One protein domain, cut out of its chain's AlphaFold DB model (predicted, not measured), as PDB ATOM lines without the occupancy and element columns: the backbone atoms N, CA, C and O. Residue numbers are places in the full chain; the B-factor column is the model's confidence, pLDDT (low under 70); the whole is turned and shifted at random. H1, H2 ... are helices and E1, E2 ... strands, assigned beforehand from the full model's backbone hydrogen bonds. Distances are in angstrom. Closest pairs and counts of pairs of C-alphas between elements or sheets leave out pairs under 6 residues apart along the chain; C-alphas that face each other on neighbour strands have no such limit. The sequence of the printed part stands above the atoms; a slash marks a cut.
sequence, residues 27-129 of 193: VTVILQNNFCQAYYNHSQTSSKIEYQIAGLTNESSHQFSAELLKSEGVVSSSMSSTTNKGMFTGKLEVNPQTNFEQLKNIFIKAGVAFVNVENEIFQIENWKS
ATOM      1  N   VAL A  27     335.675 357.360 412.979       91.81
ATOM      2  CA  VAL A  27     334.250 357.656 412.839       91.81
ATOM      3  C   VAL A  27     333.489 356.355 412.618       91.81
ATOM      4  O   VAL A  27     333.793 355.604 411.687       91.81
ATOM      5  N   THR A  28     332.501 356.096 413.472       94.06
ATOM      6  CA  THR A  28     331.672 354.888 413.409       94.06
ATOM      7  C   THR A  28     330.221 355.272 413.189       94.06
ATOM      8  O   THR A  28     329.640 355.946 414.038       94.06
ATOM      9  N   VAL A  29     329.630 354.827 412.083       95.38
ATOM     10  CA  VAL A  29     328.186 354.941 411.835       95.38
ATOM     11  C   VAL A  29     327.496 353.700 412.377       95.38
ATOM     12  O   VAL A  29     327.954 352.589 412.145       95.38
ATOM     13  N   ILE A  30     326.394 353.881 413.091       94.94
ATOM     14  CA  ILE A  30     325.556 352.815 413.634       94.94
ATOM     15  C   ILE A  30     324.201 352.918 412.953       94.94
ATOM     16  O   ILE A  30     323.421 353.832 413.233       94.94
ATOM     17  N   LEU A  31     323.944 352.000 412.028       93.81
ATOM     18  CA  LEU A  31     322.677 351.940 411.315       93.81
ATOM     19  C   LEU A  31     321.593 351.363 412.229       93.81
ATOM     20  O   LEU A  31     321.867 350.545 413.108       93.81
ATOM     21  N   GLN A  32     320.349 351.799 412.032       89.25
ATOM     22  CA  GLN A  32     319.218 351.232 412.762       89.25
ATOM     23  C   GLN A  32     319.065 349.732 412.479       89.25
ATOM     24  O   GLN A  32     319.354 349.246 411.383       89.25
ATOM     25  N   ASN A  33     318.550 349.002 413.471       83.00
ATOM     26  CA  ASN A  33     318.133 347.618 413.268       83.00
ATOM     27  C   ASN A  33     317.142 347.537 412.102       83.00
ATOM     28  O   ASN A  33     316.290 348.412 411.951       83.00
ATOM     29  N   ASN A  34     317.246 346.473 411.305       84.00
ATOM     30  CA  ASN A  34     316.449 346.274 410.094       84.00
ATOM     31  C   ASN A  34     316.690 347.333 408.999       84.00
ATOM     32  O   ASN A  34     315.851 347.482 408.113       84.00
ATOM     33  N   PHE A  35     317.835 348.030 409.000       89.00
ATOM     34  CA  PHE A  35     318.217 348.978 407.943       89.00
ATOM     35  C   PHE A  35     318.024 348.408 406.529       89.00
ATOM     36  O   PHE A  35     317.426 349.063 405.681       89.00
ATOM     37  N   CYS A  36     318.462 347.169 406.287       89.94
ATOM     38  CA  CYS A  36     318.289 346.520 404.989       89.94
ATOM     39  C   CYS A  36     316.814 346.355 404.604       89.94
ATOM     40  O   CYS A  36     316.444 346.592 403.461       89.94
ATOM     41  N   GLN A  37     315.949 346.014 405.559       82.88
ATOM     42  CA  GLN A  37     314.513 345.931 405.309       82.88
ATOM     43  C   GLN A  37     313.903 347.310 405.023       82.88
ATOM     44  O   GLN A  37     313.068 347.431 404.129       82.88
ATOM     45  N   ALA A  38     314.336 348.346 405.748       78.69
ATOM     46  CA  ALA A  38     313.922 349.720 405.484       78.69
ATOM     47  C   ALA A  38     314.321 350.149 404.064       78.69
ATOM     48  O   ALA A  38     313.479 350.660 403.339       78.69
ATOM     49  N   TYR A  39     315.548 349.847 403.631       80.12
ATOM     50  CA  TYR A  39     316.015 350.123 402.269       80.12
ATOM     51  C   TYR A  39     315.106 349.492 401.190       80.12
ATOM     52  O   TYR A  39     314.709 350.191 400.262       80.12
ATOM     53  N   TYR A  40     314.693 348.223 401.328       71.12
ATOM     54  CA  TYR A  40     313.841 347.556 400.320       71.12
ATOM     55  C   TYR A  40     312.365 347.944 400.350       71.12
ATOM     56  O   TYR A  40     311.699 347.911 399.316       71.12
ATOM     57  N   ASN A  41     311.822 348.288 401.518       67.06
ATOM     58  CA  ASN A  41     310.405 348.635 401.643       67.06
ATOM     59  C   ASN A  41     310.057 349.984 400.988       67.06
ATOM     60  O   ASN A  41     308.880 350.349 400.915       67.06
ATOM     61  N   HIS A  42     311.048 350.725 400.493       55.94
ATOM     62  CA  HIS A  42     310.838 351.997 399.824       55.94
ATOM     63  C   HIS A  42     310.783 351.827 398.309       55.94
ATOM     64  O   HIS A  42     311.787 351.708 397.617       55.94
ATOM     65  N   SER A  43     309.558 351.886 397.790       49.22
ATOM     66  CA  SER A  43     309.295 352.149 396.382       49.22
ATOM     67  C   SER A  43     308.730 353.571 396.245       49.22
ATOM     68  O   SER A  43     307.832 353.976 396.980       49.22
ATOM     69  N   GLN A  44     309.284 354.338 395.301       53.12
ATOM     70  CA  GLN A  44     308.765 355.607 394.752       53.12
ATOM     71  C   GLN A  44     308.951 356.931 395.534       53.12
ATOM     72  O   GLN A  44     308.663 357.979 394.960       53.12
ATOM     73  N   THR A  45     309.473 356.959 396.770       59.62
ATOM     74  CA  THR A  45     309.715 358.218 397.533       59.62
ATOM     75  C   THR A  45     311.117 358.287 398.150       59.62
ATOM     76  O   THR A  45     311.833 357.287 398.158       59.62
ATOM     77  N   SER A  46     311.552 359.482 398.577       69.38
ATOM     78  CA  SER A  46     312.875 359.685 399.177       69.38
ATOM     79  C   SER A  46     313.041 358.823 400.430       69.38
ATOM     80  O   SER A  46     312.157 358.763 401.290       69.38
ATOM     81  N   SER A  47     314.178 358.134 400.536       77.56
ATOM     82  CA  SER A  47     314.453 357.245 401.667       77.56
ATOM     83  C   SER A  47     315.074 358.037 402.804       77.56
ATOM     84  O   SER A  47     316.108 358.682 402.629       77.56
ATOM     85  N   LYS A  48     314.449 357.975 403.982       86.62
ATOM     86  CA  LYS A  48     314.962 358.595 405.206       86.62
ATOM     87  C   LYS A  48     315.666 357.544 406.047       86.62
ATOM     88  O   LYS A  48     315.045 356.605 406.530       86.62
ATOM     89  N   ILE A  49     316.964 357.734 406.226       88.56
ATOM     90  CA  ILE A  49     317.845 356.849 406.974       88.56
ATOM     91  C   ILE A  49     318.241 357.574 408.251       88.56
ATOM     92  O   ILE A  49     318.951 358.582 408.228       88.56
ATOM     93  N   GLU A  50     317.777 357.054 409.376       91.12
ATOM     94  CA  GLU A  50     318.238 357.482 410.688       91.12
ATOM     95  C   GLU A  50     319.395 356.586 411.141       91.12
ATOM     96  O   GLU A  50     319.368 355.365 410.972       91.12
ATOM     97  N   TYR A  51     320.428 357.190 411.717       93.00
ATOM     98  CA  TYR A  51     321.608 356.485 412.210       93.00
ATOM     99  C   TYR A  51     322.192 357.206 413.423       93.00
ATOM    100  O   TYR A  51     321.906 358.379 413.674       93.00
ATOM    101  N   GLN A  52     323.025 356.511 414.189       94.50
ATOM    102  CA  GLN A  52     323.871 357.143 415.196       94.50
ATOM    103  C   GLN A  52     325.307 357.217 414.701       94.50
ATOM    104  O   GLN A  52     325.722 356.438 413.847       94.50
ATOM    105  N   ILE A  53     326.080 358.149 415.239       93.50
ATOM    106  CA  ILE A  53     327.486 358.298 414.886       93.50
ATOM    107  C   ILE A  53     328.334 358.578 416.120       93.50
ATOM    108  O   ILE A  53     327.971 359.389 416.974       93.50
ATOM    109  N   ALA A  54     329.459 357.875 416.194       92.12
ATOM    110  CA  ALA A  54     330.473 357.992 417.231       92.12
ATOM    111  C   ALA A  54     331.794 358.495 416.635       92.12
ATOM    112  O   ALA A  54     332.048 358.341 415.438       92.12
ATOM    113  N   GLY A  55     332.666 359.034 417.488       89.06
ATOM    114  CA  GLY A  55     334.015 359.452 417.088       89.06
ATOM    115  C   GLY A  55     334.086 360.832 416.434       89.06
ATOM    116  O   GLY A  55     335.065 361.141 415.764       89.06
ATOM    117  N   LEU A  56     333.065 361.667 416.642       87.94
ATOM    118  CA  LEU A  56     333.031 363.061 416.200       87.94
ATOM    119  C   LEU A  56     333.033 364.025 417.395       87.94
ATOM    120  O   LEU A  56     332.556 363.699 418.484       87.94
ATOM    121  N   THR A  57     333.550 365.232 417.180       87.06
ATOM    122  CA  THR A  57     333.312 366.403 418.034       87.06
ATOM    123  C   THR A  57     332.069 367.155 417.544       87.06
ATOM    124  O   THR A  57     331.574 366.898 416.446       87.06
ATOM    125  N   ASN A  58     331.558 368.116 418.325       82.06
ATOM    126  CA  ASN A  58     330.438 368.959 417.875       82.06
ATOM    127  C   ASN A  58     330.778 369.689 416.563       82.06
ATOM    128  O   ASN A  58     329.977 369.689 415.634       82.06
ATOM    129  N   GLU A  59     331.983 370.250 416.461       82.81
ATOM    130  CA  GLU A  59     332.455 370.948 415.260       82.81
ATOM    131  C   GLU A  59     332.579 370.005 414.054       82.81
ATOM    132  O   GLU A  59     332.052 370.296 412.978       82.81
ATOM    133  N   SER A  60     333.186 368.825 414.238       88.31
ATOM    134  CA  SER A  60     333.335 367.861 413.143       88.31
ATOM    135  C   SER A  60     332.009 367.207 412.741       88.31
ATOM    136  O   SER A  60     331.912 366.658 411.646       88.31
ATOM    137  N   SER A  61     330.971 367.271 413.583       88.44
ATOM    138  CA  SER A  61     329.635 366.753 413.258       88.44
ATOM    139  C   SER A  61     328.950 367.550 412.141       88.44
ATOM    140  O   SER A  61     328.350 366.965 411.236       88.44
ATOM    141  N   HIS A  62     329.119 368.876 412.140       85.75
ATOM    142  CA  HIS A  62     328.630 369.742 411.069       85.75
ATOM    143  C   HIS A  62     329.397 369.514 409.766       85.75
ATOM    144  O   HIS A  62     328.782 369.414 408.705       85.75
ATOM    145  N   GLN A  63     330.724 369.366 409.849       89.19
ATOM    146  CA  GLN A  63     331.558 369.051 408.687       89.19
ATOM    147  C   GLN A  63     331.174 367.701 408.079       89.19
ATOM    148  O   GLN A  63     330.974 367.611 406.873       89.19
ATOM    149  N   PHE A  64     330.973 366.674 408.906       92.12
ATOM    150  CA  PHE A  64     330.507 365.364 408.453       92.12
ATOM    151  C   PHE A  64     329.158 365.455 407.723       92.12
ATOM    152  O   PHE A  64     329.009 364.920 406.627       92.12
ATOM    153  N   SER A  65     328.190 366.190 408.284       91.69
ATOM    154  CA  SER A  65     326.894 366.425 407.632       91.69
ATOM    155  C   SER A  65     327.048 367.119 406.274       91.69
ATOM    156  O   SER A  65     326.345 366.762 405.329       91.69
ATOM    157  N   ALA A  66     327.972 368.076 406.160       91.12
ATOM    158  CA  ALA A  66     328.272 368.761 404.906       91.12
ATOM    159  C   ALA A  66     328.956 367.843 403.878       91.12
ATOM    160  O   ALA A  66     328.635 367.927 402.697       91.12
ATOM    161  N   GLU A  67     329.853 366.943 404.298       94.00
ATOM    162  CA  GLU A  67     330.461 365.952 403.396       94.00
ATOM    163  C   GLU A  67     329.431 364.957 402.853       94.00
ATOM    164  O   GLU A  67     329.458 364.630 401.665       94.00
ATOM    165  N   LEU A  68     328.471 364.526 403.677       94.75
ATOM    166  CA  LEU A  68     327.367 363.684 403.207       94.75
ATOM    167  C   LEU A  68     326.565 364.376 402.095       94.75
ATOM    168  O   LEU A  68     326.295 363.752 401.075       94.75
ATOM    169  N   LEU A  69     326.248 365.668 402.250       95.06
ATOM    170  CA  LEU A  69     325.494 366.452 401.258       95.06
ATOM    171  C   LEU A  69     326.201 366.587 399.901       95.06
ATOM    172  O   LEU A  69     325.545 366.857 398.901       95.06
ATOM    173  N   LYS A  70     327.525 366.403 399.841       94.75
ATOM    174  CA  LYS A  70     328.274 366.407 398.572       94.75
ATOM    175  C   LYS A  70     328.125 365.102 397.792       94.75
ATOM    176  O   LYS A  70     328.568 365.025 396.646       94.75
ATOM    177  N   SER A  71     327.575 364.058 398.408       94.94
ATOM    178  CA  SER A  71     327.407 362.767 397.754       94.94
ATOM    179  C   SER A  71     326.183 362.771 396.844       94.94
ATOM    180  O   SER A  71     325.106 363.228 397.216       94.94
ATOM    181  N   GLU A  72     326.351 362.222 395.641       91.31
ATOM    182  CA  GLU A  72     325.257 362.045 394.691       91.31
ATOM    183  C   GLU A  72     324.100 361.262 395.324       91.31
ATOM    184  O   GLU A  72     324.306 360.264 396.017       91.31
ATOM    185  N   GLY A  73     322.876 361.727 395.076       90.00
ATOM    186  CA  GLY A  73     321.669 361.114 395.613       90.00
ATOM    187  C   GLY A  73     321.273 361.610 397.000       90.00
ATOM    188  O   GLY A  73     320.153 361.338 397.405       90.00
ATOM    189  N   VAL A  74     322.108 362.368 397.716       94.06
ATOM    190  CA  VAL A  74     321.720 362.951 399.009       94.06
ATOM    191  C   VAL A  74     320.877 364.209 398.799       94.06
ATOM    192  O   VAL A  74     321.310 365.161 398.156       94.06
ATOM    193  N   VAL A  75     319.672 364.216 399.368       94.38
ATOM    194  CA  VAL A  75     318.720 365.342 399.339       94.38
ATOM    195  C   VAL A  75     318.920 366.244 400.545       94.38
ATOM    196  O   VAL A  75     318.974 367.466 400.425       94.38
ATOM    197  N   SER A  76     319.015 365.642 401.729       94.88
ATOM    198  CA  SER A  76     319.211 366.368 402.976       94.88
ATOM    199  C   SER A  76     320.019 365.536 403.967       94.88
ATOM    200  O   SER A  76     320.029 364.305 403.931       94.88
ATOM    201  N   SER A  77     320.740 366.219 404.849       94.75
ATOM    202  CA  SER A  77     321.501 365.607 405.932       94.75
ATOM    203  C   SER A  77     321.430 366.526 407.137       94.75
ATOM    204  O   SER A  77     321.596 367.742 407.015       94.75
ATOM    205  N   SER A  78     321.156 365.951 408.298       92.44
ATOM    206  CA  SER A  78     321.125 366.679 409.559       92.44
ATOM    207  C   SER A  78     321.747 365.849 410.664       92.44
ATOM    208  O   SER A  78     321.707 364.617 410.639       92.44
ATOM    209  N   MET A  79     322.310 366.546 411.646       92.19
ATOM    210  CA  MET A  79     322.955 365.950 412.801       92.19
ATOM    211  C   MET A  79     322.471 366.656 414.063       92.19
ATOM    212  O   MET A  79     322.360 367.881 414.098       92.19
ATOM    213  N   SER A  80     322.188 365.882 415.102       90.19
ATOM    214  CA  SER A  80     321.779 366.389 416.412       90.19
ATOM    215  C   SER A  80     322.561 365.680 417.508       90.19
ATOM    216  O   SER A  80     322.852 364.488 417.406       90.19
ATOM    217  N   SER A  81     322.944 366.412 418.552       84.19
ATOM    218  CA  SER A  81     323.612 365.817 419.705       84.19
ATOM    219  C   SER A  81     322.648 364.916 420.473       84.19
ATOM    220  O   SER A  81     321.455 365.200 420.598       84.19
ATOM    221  N   THR A  82     323.170 363.811 420.999       78.19
ATOM    222  CA  THR A  82     322.416 362.966 421.930       78.19
ATOM    223  C   THR A  82     322.743 363.360 423.370       78.19
ATOM    224  O   THR A  82     323.696 364.093 423.639       78.19
ATOM    225  N   THR A  83     321.979 362.837 424.329       70.38
ATOM    226  CA  THR A  83     322.306 362.959 425.759       70.38
ATOM    227  C   THR A  83     323.598 362.221 426.139       70.38
ATOM    228  O   THR A  83     324.182 362.508 427.185       70.38
ATOM    229  N   ASN A  84     324.080 361.311 425.286       70.06
ATOM    230  CA  ASN A  84     325.334 360.593 425.470       70.06
ATOM    231  C   ASN A  84     326.490 361.400 424.866       70.06
ATOM    232  O   ASN A  84     326.560 361.609 423.654       70.06
ATOM    233  N   LYS A  85     327.430 361.840 425.712       70.62
ATOM    234  CA  LYS A  85     328.624 362.567 425.254       70.62
ATOM    235  C   LYS A  85     329.389 361.736 424.217       70.62
ATOM    236  O   LYS A  85     329.728 360.587 424.480       70.62
ATOM    237  N   GLY A  86     329.678 362.340 423.064       76.62
ATOM    238  CA  GLY A  86     330.425 361.706 421.970       76.62
ATOM    239  C   GLY A  86     329.579 360.907 420.972       76.62
ATOM    240  O   GLY A  86     330.152 360.299 420.069       76.62
ATOM    241  N   MET A  87     328.247 360.927 421.113       88.38
ATOM    242  CA  MET A  87     327.301 360.314 420.179       88.38
ATOM    243  C   MET A  87     326.355 361.359 419.583       88.38
ATOM    244  O   MET A  87     325.793 362.192 420.305       88.38
ATOM    245  N   PHE A  88     326.110 361.262 418.280       91.69
ATOM    246  CA  PHE A  88     325.140 362.092 417.566       91.69
ATOM    247  C   PHE A  88     324.109 361.221 416.854       91.69
ATOM    248  O   PHE A  88     324.401 360.084 416.481       91.69
ATOM    249  N   THR A  89     322.913 361.763 416.657       93.31
ATOM    250  CA  THR A  89     321.878 361.178 415.806       93.31
ATOM    251  C   THR A  89     321.875 361.919 414.480       93.31
ATOM    252  O   THR A  89     321.646 363.132 414.447       93.31
ATOM    253  N   GLY A  90     322.108 361.175 413.405       93.19
ATOM    254  CA  GLY A  90     322.043 361.655 412.038       93.19
ATOM    255  C   GLY A  90     320.742 361.250 411.357       93.19
ATOM    256  O   GLY A  90     320.196 360.173 411.610       93.19
ATOM    257  N   LYS A  91     320.252 362.118 410.473       93.25
ATOM    258  CA  LYS A  91     319.174 361.806 409.532       93.25
ATOM    259  C   LYS A  91     319.644 362.158 408.134       93.25
ATOM    260  O   LYS A  91     320.020 363.304 407.897       93.25
ATOM    261  N   LEU A  92     319.632 361.174 407.248       93.12
ATOM    262  CA  LEU A  92     320.010 361.296 405.848       93.12
ATOM    263  C   LEU A  92     318.780 361.025 404.989       93.12
ATOM    264  O   LEU A  92     318.136 359.993 405.144       93.12
ATOM    265  N   GLU A  93     318.458 361.934 404.086       92.56
ATOM    266  CA  GLU A  93     317.447 361.718 403.061       92.56
ATOM    267  C   GLU A  93     318.140 361.515 401.720       92.56
ATOM    268  O   GLU A  93     318.961 362.342 401.317       92.56
ATOM    269  N   VAL A  94     317.810 360.422 401.033       91.31
ATOM    270  CA  VAL A  94     318.350 360.099 399.710       91.31
ATOM    271  C   VAL A  94     317.249 360.007 398.660       91.31
ATOM    272  O   VAL A  94     316.094 359.696 398.963       91.31
ATOM    273  N   ASN A  95     317.611 360.286 397.413       90.38
ATOM    274  CA  ASN A  95     316.733 360.200 396.260       90.38
ATOM    275  C   ASN A  95     316.204 358.765 396.079       90.38
ATOM    276  O   ASN A  95     316.925 357.807 396.362       90.38
ATOM    277  N   PRO A  96     314.984 358.586 395.540       84.00
ATOM    278  CA  PRO A  96     314.419 357.257 395.279       84.00
ATOM    279  C   PRO A  96     315.278 356.372 394.361       84.00
ATOM    280  O   PRO A  96     315.149 355.155 394.380       84.00
ATOM    281  N   GLN A  97     316.120 356.979 393.521       86.00
ATOM    282  CA  GLN A  97     317.001 356.291 392.576       86.00
ATOM    283  C   GLN A  97     318.341 355.871 393.195       86.00
ATOM    284  O   GLN A  97     319.132 355.218 392.517       86.00
ATOM    285  N   THR A  98     318.622 356.263 394.443       88.50
ATOM    286  CA  THR A  98     319.860 355.896 395.130       88.50
ATOM    287  C   THR A  98     319.874 354.397 395.396       88.50
ATOM    288  O   THR A  98     319.168 353.906 396.275       88.50
ATOM    289  N   ASN A  99     320.697 353.675 394.639       89.31
ATOM    290  CA  ASN A  99     320.875 352.240 394.819       89.31
ATOM    291  C   ASN A  99     321.812 351.924 395.998       89.31
ATOM    292  O   ASN A  99     322.428 352.808 396.601       89.31
ATOM    293  N   PHE A 100     321.943 350.636 396.310       90.44
ATOM    294  CA  PHE A 100     322.677 350.179 397.480       90.44
ATOM    295  C   PHE A 100     324.166 350.547 397.421       90.44
ATOM    296  O   PHE A 100     324.732 351.010 398.408       90.44
ATOM    297  N   GLU A 101     324.796 350.427 396.250       92.00
ATOM    298  CA  GLU A 101     326.193 350.825 396.051       92.00
ATOM    299  C   GLU A 101     326.400 352.328 396.256       92.00
ATOM    300  O   GLU A 101     327.338 352.753 396.936       92.00
ATOM    301  N   GLN A 102     325.505 353.158 395.717       92.50
ATOM    302  CA  GLN A 102     325.529 354.603 395.940       92.50
ATOM    303  C   GLN A 102     325.359 354.923 397.427       92.50
ATOM    304  O   GLN A 102     326.119 355.731 397.963       92.50
ATOM    305  N   LEU A 103     324.443 354.237 398.114       91.62
ATOM    306  CA  LEU A 103     324.214 354.417 399.543       91.62
ATOM    307  C   LEU A 103     325.450 354.076 400.383       91.62
ATOM    308  O   LEU A 103     325.846 354.856 401.252       91.62
ATOM    309  N   LYS A 104     326.114 352.953 400.096       93.69
ATOM    310  CA  LYS A 104     327.377 352.603 400.761       93.69
ATOM    311  C   LYS A 104     328.438 353.680 400.553       93.69
ATOM    312  O   LYS A 104     329.125 354.061 401.506       93.69
ATOM    313  N   ASN A 105     328.543 354.185 399.325       94.62
ATOM    314  CA  ASN A 105     329.530 355.185 398.930       94.62
ATOM    315  C   ASN A 105     329.351 356.536 399.627       94.62
ATOM    316  O   ASN A 105     330.350 357.228 399.822       94.62
ATOM    317  N   ILE A 106     328.136 356.896 400.050       94.81
ATOM    318  CA  ILE A 106     327.887 358.112 400.841       94.81
ATOM    319  C   ILE A 106     328.719 358.087 402.134       94.81
ATOM    320  O   ILE A 106     329.472 359.020 402.416       94.81
ATOM    321  N   PHE A 107     328.651 356.991 402.895       94.38
ATOM    322  CA  PHE A 107     329.399 356.858 404.150       94.38
ATOM    323  C   PHE A 107     330.909 356.711 403.922       94.38
ATOM    324  O   PHE A 107     331.703 357.290 404.662       94.38
ATOM    325  N   ILE A 108     331.318 356.003 402.865       94.31
ATOM    326  CA  ILE A 108     332.736 355.861 402.496       94.31
ATOM    327  C   ILE A 108     333.353 357.234 402.192       94.31
ATOM    328  O   ILE A 108     334.409 357.572 402.727       94.31
ATOM    329  N   LYS A 109     332.680 358.054 401.373       93.44
ATOM    330  CA  LYS A 109     333.148 359.399 401.001       93.44
ATOM    331  C   LYS A 109     333.187 360.357 402.190       93.44
ATOM    332  O   LYS A 109     334.078 361.197 402.251       93.44
ATOM    333  N   ALA A 110     332.287 360.190 403.158       92.94
ATOM    334  CA  ALA A 110     332.270 360.978 404.391       92.94
ATOM    335  C   ALA A 110     333.369 360.588 405.406       92.94
ATOM    336  O   ALA A 110     333.404 361.121 406.516       92.94
ATOM    337  N   GLY A 111     334.276 359.668 405.054       92.50
ATOM    338  CA  GLY A 111     335.417 359.297 405.894       92.50
ATOM    339  C   GLY A 111     335.055 358.389 407.070       92.50
ATOM    340  O   GLY A 111     335.773 358.373 408.074       92.50
ATOM    341  N   VAL A 112     333.950 357.647 406.965       94.94
ATOM    342  CA  VAL A 112     333.568 356.632 407.951       94.94
ATOM    343  C   VAL A 112     334.607 355.510 407.957       94.94
ATOM    344  O   VAL A 112     334.977 354.986 406.910       94.94
ATOM    345  N   ALA A 113     335.080 355.139 409.143       95.81
ATOM    346  CA  ALA A 113     336.043 354.054 409.326       95.81
ATOM    347  C   ALA A 113     335.353 352.718 409.631       95.81
ATOM    348  O   ALA A 113     335.845 351.659 409.237       95.81
ATOM    349  N   PHE A 114     334.210 352.777 410.319       96.06
ATOM    350  CA  PHE A 114     333.439 351.606 410.714       96.06
ATOM    351  C   PHE A 114     331.944 351.814 410.495       96.06
ATOM    352  O   PHE A 114     331.406 352.886 410.779       96.06
ATOM    353  N   VAL A 115     331.261 350.760 410.060       96.25
ATOM    354  CA  VAL A 115     329.799 350.716 409.985       96.25
ATOM    355  C   VAL A 115     329.317 349.585 410.876       96.25
ATOM    356  O   VAL A 115     329.675 348.428 410.685       96.25
ATOM    357  N   ASN A 116     328.529 349.914 411.888       95.31
ATOM    358  CA  ASN A 116     327.798 348.936 412.666       95.31
ATOM    359  C   ASN A 116     326.474 348.646 411.950       95.31
ATOM    360  O   ASN A 116     325.652 349.546 411.742       95.31
ATOM    361  N   VAL A 117     326.314 347.383 411.566       93.25
ATOM    362  CA  VAL A 117     325.092 346.821 411.002       93.25
ATOM    363  C   VAL A 117     324.551 345.838 412.034       93.25
ATOM    364  O   VAL A 117     325.121 344.769 412.254       93.25
ATOM    365  N   GLU A 118     323.452 346.220 412.677       90.06
ATOM    366  CA  GLU A 118     322.798 345.444 413.735       90.06
ATOM    367  C   GLU A 118     323.730 345.119 414.917       90.06
ATOM    368  O   GLU A 118     323.991 345.972 415.762       90.06
ATOM    369  N   ASN A 119     324.206 343.879 415.034       84.56
ATOM    370  CA  ASN A 119     325.066 343.430 416.128       84.56
ATOM    371  C   ASN A 119     326.533 343.266 415.716       84.56
ATOM    372  O   ASN A 119     327.329 342.780 416.519       84.56
ATOM    373  N   GLU A 120     326.901 343.655 414.496       91.44
ATOM    374  CA  GLU A 120     328.240 343.447 413.959       91.44
ATOM    375  C   GLU A 120     328.855 344.756 413.446       91.44
ATOM    376  O   GLU A 120     328.240 345.535 412.721       91.44
ATOM    377  N   ILE A 121     330.108 345.004 413.839       93.25
ATOM    378  CA  ILE A 121     330.899 346.147 413.367       93.25
ATOM    379  C   ILE A 121     331.746 345.707 412.177       93.25
ATOM    380  O   ILE A 121     332.550 344.778 412.298       93.25
ATOM    381  N   PHE A 122     331.577 346.408 411.063       94.19
ATOM    382  CA  PHE A 122     332.307 346.245 409.816       94.19
ATOM    383  C   PHE A 122     333.376 347.327 409.720       94.19
ATOM    384  O   PHE A 122     333.091 348.507 409.926       94.19
ATOM    385  N   GLN A 123     334.603 346.938 409.371       94.88
ATOM    386  CA  GLN A 123     335.567 347.894 408.825       94.88
ATOM    387  C   GLN A 123     335.045 348.429 407.492       94.88
ATOM    388  O   GLN A 123     334.301 347.737 406.794       94.88
ATOM    389  N   ILE A 124     335.456 349.640 407.115       94.12
ATOM    390  CA  ILE A 124     334.974 350.256 405.876       94.12
ATOM    391  C   ILE A 124     335.269 349.407 404.626       94.12
ATOM    392  O   ILE A 124     334.489 349.443 403.680       94.12
ATOM    393  N   GLU A 125     336.331 348.595 404.624       92.94
ATOM    394  CA  GLU A 125     336.628 347.667 403.521       92.94
ATOM    395  C   GLU A 125     335.592 346.540 403.399       92.94
ATOM    396  O   GLU A 125     335.131 346.246 402.300       92.94
ATOM    397  N   ASN A 126     335.131 345.988 404.523       94.62
ATOM    398  CA  ASN A 126     334.069 344.975 404.535       94.62
ATOM    399  C   ASN A 126     332.706 345.596 404.207       94.62
ATOM    400  O   ASN A 126     331.844 344.970 403.601       94.62
ATOM    401  N   TRP A 127     332.502 346.862 404.582       95.00
ATOM    402  CA  TRP A 127     331.326 347.611 404.150       95.00
ATOM    403  C   TRP A 127     331.313 347.796 402.630       95.00
ATOM    404  O   TRP A 127     330.277 347.588 402.011       95.00
ATOM    405  N   LYS A 128     332.454 348.119 402.002       94.25
ATOM    406  CA  LYS A 128     332.550 348.233 400.536       94.25
ATOM    407  C   LYS A 128     332.137 346.941 399.833       94.25
ATOM    408  O   LYS A 128     331.434 347.021 398.827       94.25
ATOM    409  N   SER A 129     332.534 345.780 400.356       93.25
ATOM    410  CA  SER A 129     332.201 344.473 399.776       93.25
ATOM    411  C   SER A 129     330.799 343.962 400.125       93.25
ATOM    412  O   SER A 129     330.336 343.031 399.471       93.25
TER     413      SER A 129
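Overview. This is residues 27 to 129 of the 193 residues of an uncharacterized protein of Bacteroidetes bacterium CG_4_8_14_3_um_filter_31_14 (UniProt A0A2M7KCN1). One twisted sheet of six strands forms a wall, with three long strands, E3, E4 and E2, at one end and three short ones, E1, E5 and E6, at the other. H2 packs along one face of the sheet, over E3 and E4, and H3, at the sheet's level beside the strands, touches both H2 and H4, while the short H1 sits beside the strands near the start of E2. The printed part has 103 residues with four named helices and six named strands, in the order E1 H1 E2 H2 E3 E4 H3 E5 E6 H4; the sheet runs E3 E4 E2 E1 E5 E6 and is mixed, and the class is mixed, helices and strands. The whole is compact, with a radius of gyration of the C-alphas of 12.7 A and spans of 36 by 26 by 23 A.

Along the chain. E1 is residues 28 to 31, with C-alpha 28 at (331.672, 354.888, 413.409), and H1 is residues 35 to 40. E2, residues 47 to 54, is 22.3 A long, and H2, residues 58 to 69, is 17.5 A. E3, residues 74 to 81, is 21.0 A, and E4, residues 87 to 94, is 22.3 A. H3, residues 100 to 109, is 14.4 A. E5 is residues 114 to 117 and E6 residues 120 to 123. H4, residues 124 to 129, ends with C-alpha 129 at (332.201, 344.473, 399.776).

Arrangement. E3 and E4 form an antiparallel hairpin, with N 78 and O 91 2.9 A apart. E4 and E2 are antiparallel, with N 49 and O 92 at 2.8 A. E2 and E1 are antiparallel, with N 30 and O 52 at 2.7 A. E1 and E5 are parallel, with N 116 and O 29 at 2.7 A. E5 and E6 form an antiparallel hairpin, with N 122 and O 115 at 2.8 A. E2, H2, E3 and E4, H3, E5 are split strand-helix-strand units, their parallel strands parted by other strands, each with a right-handed crossover. H2, H3 and H4 on one face of the sheet give two layers. H2 lies over E3 and E4 at a height over the sheet of 8.7 A; its closest C-alphas to E3 are those of Ser 65 and Ser 77, 5.7 A. H2, with residues 67 to 68 alone, and H3 touch only at their ends, closest at the C-alphas of Leu 68 and Ile 106, 6.1 A, at a steep tilt of 40 degrees. H3 and H4 touch at the C-alphas of Lys 104 and Lys 128, 6.8 A, at a shallow tilt of 20 degrees, opposite ways. H1 only just stands at the sheet's level, at a height of 3.9 A. Every O i to N i+4 pair is within hydrogen-bond range in H1 and H4, against 6 of 8 in H2 and 5 of 6 in H3.

Size, cuts and confidence. The C-alphas farthest apart are those of Gln 44 and Lys 85, 37.1 A. The printed part has no cut and no long link. Its mean pLDDT is 88.1, and residues 41 to 46, the link from H1 to E2, are under 70.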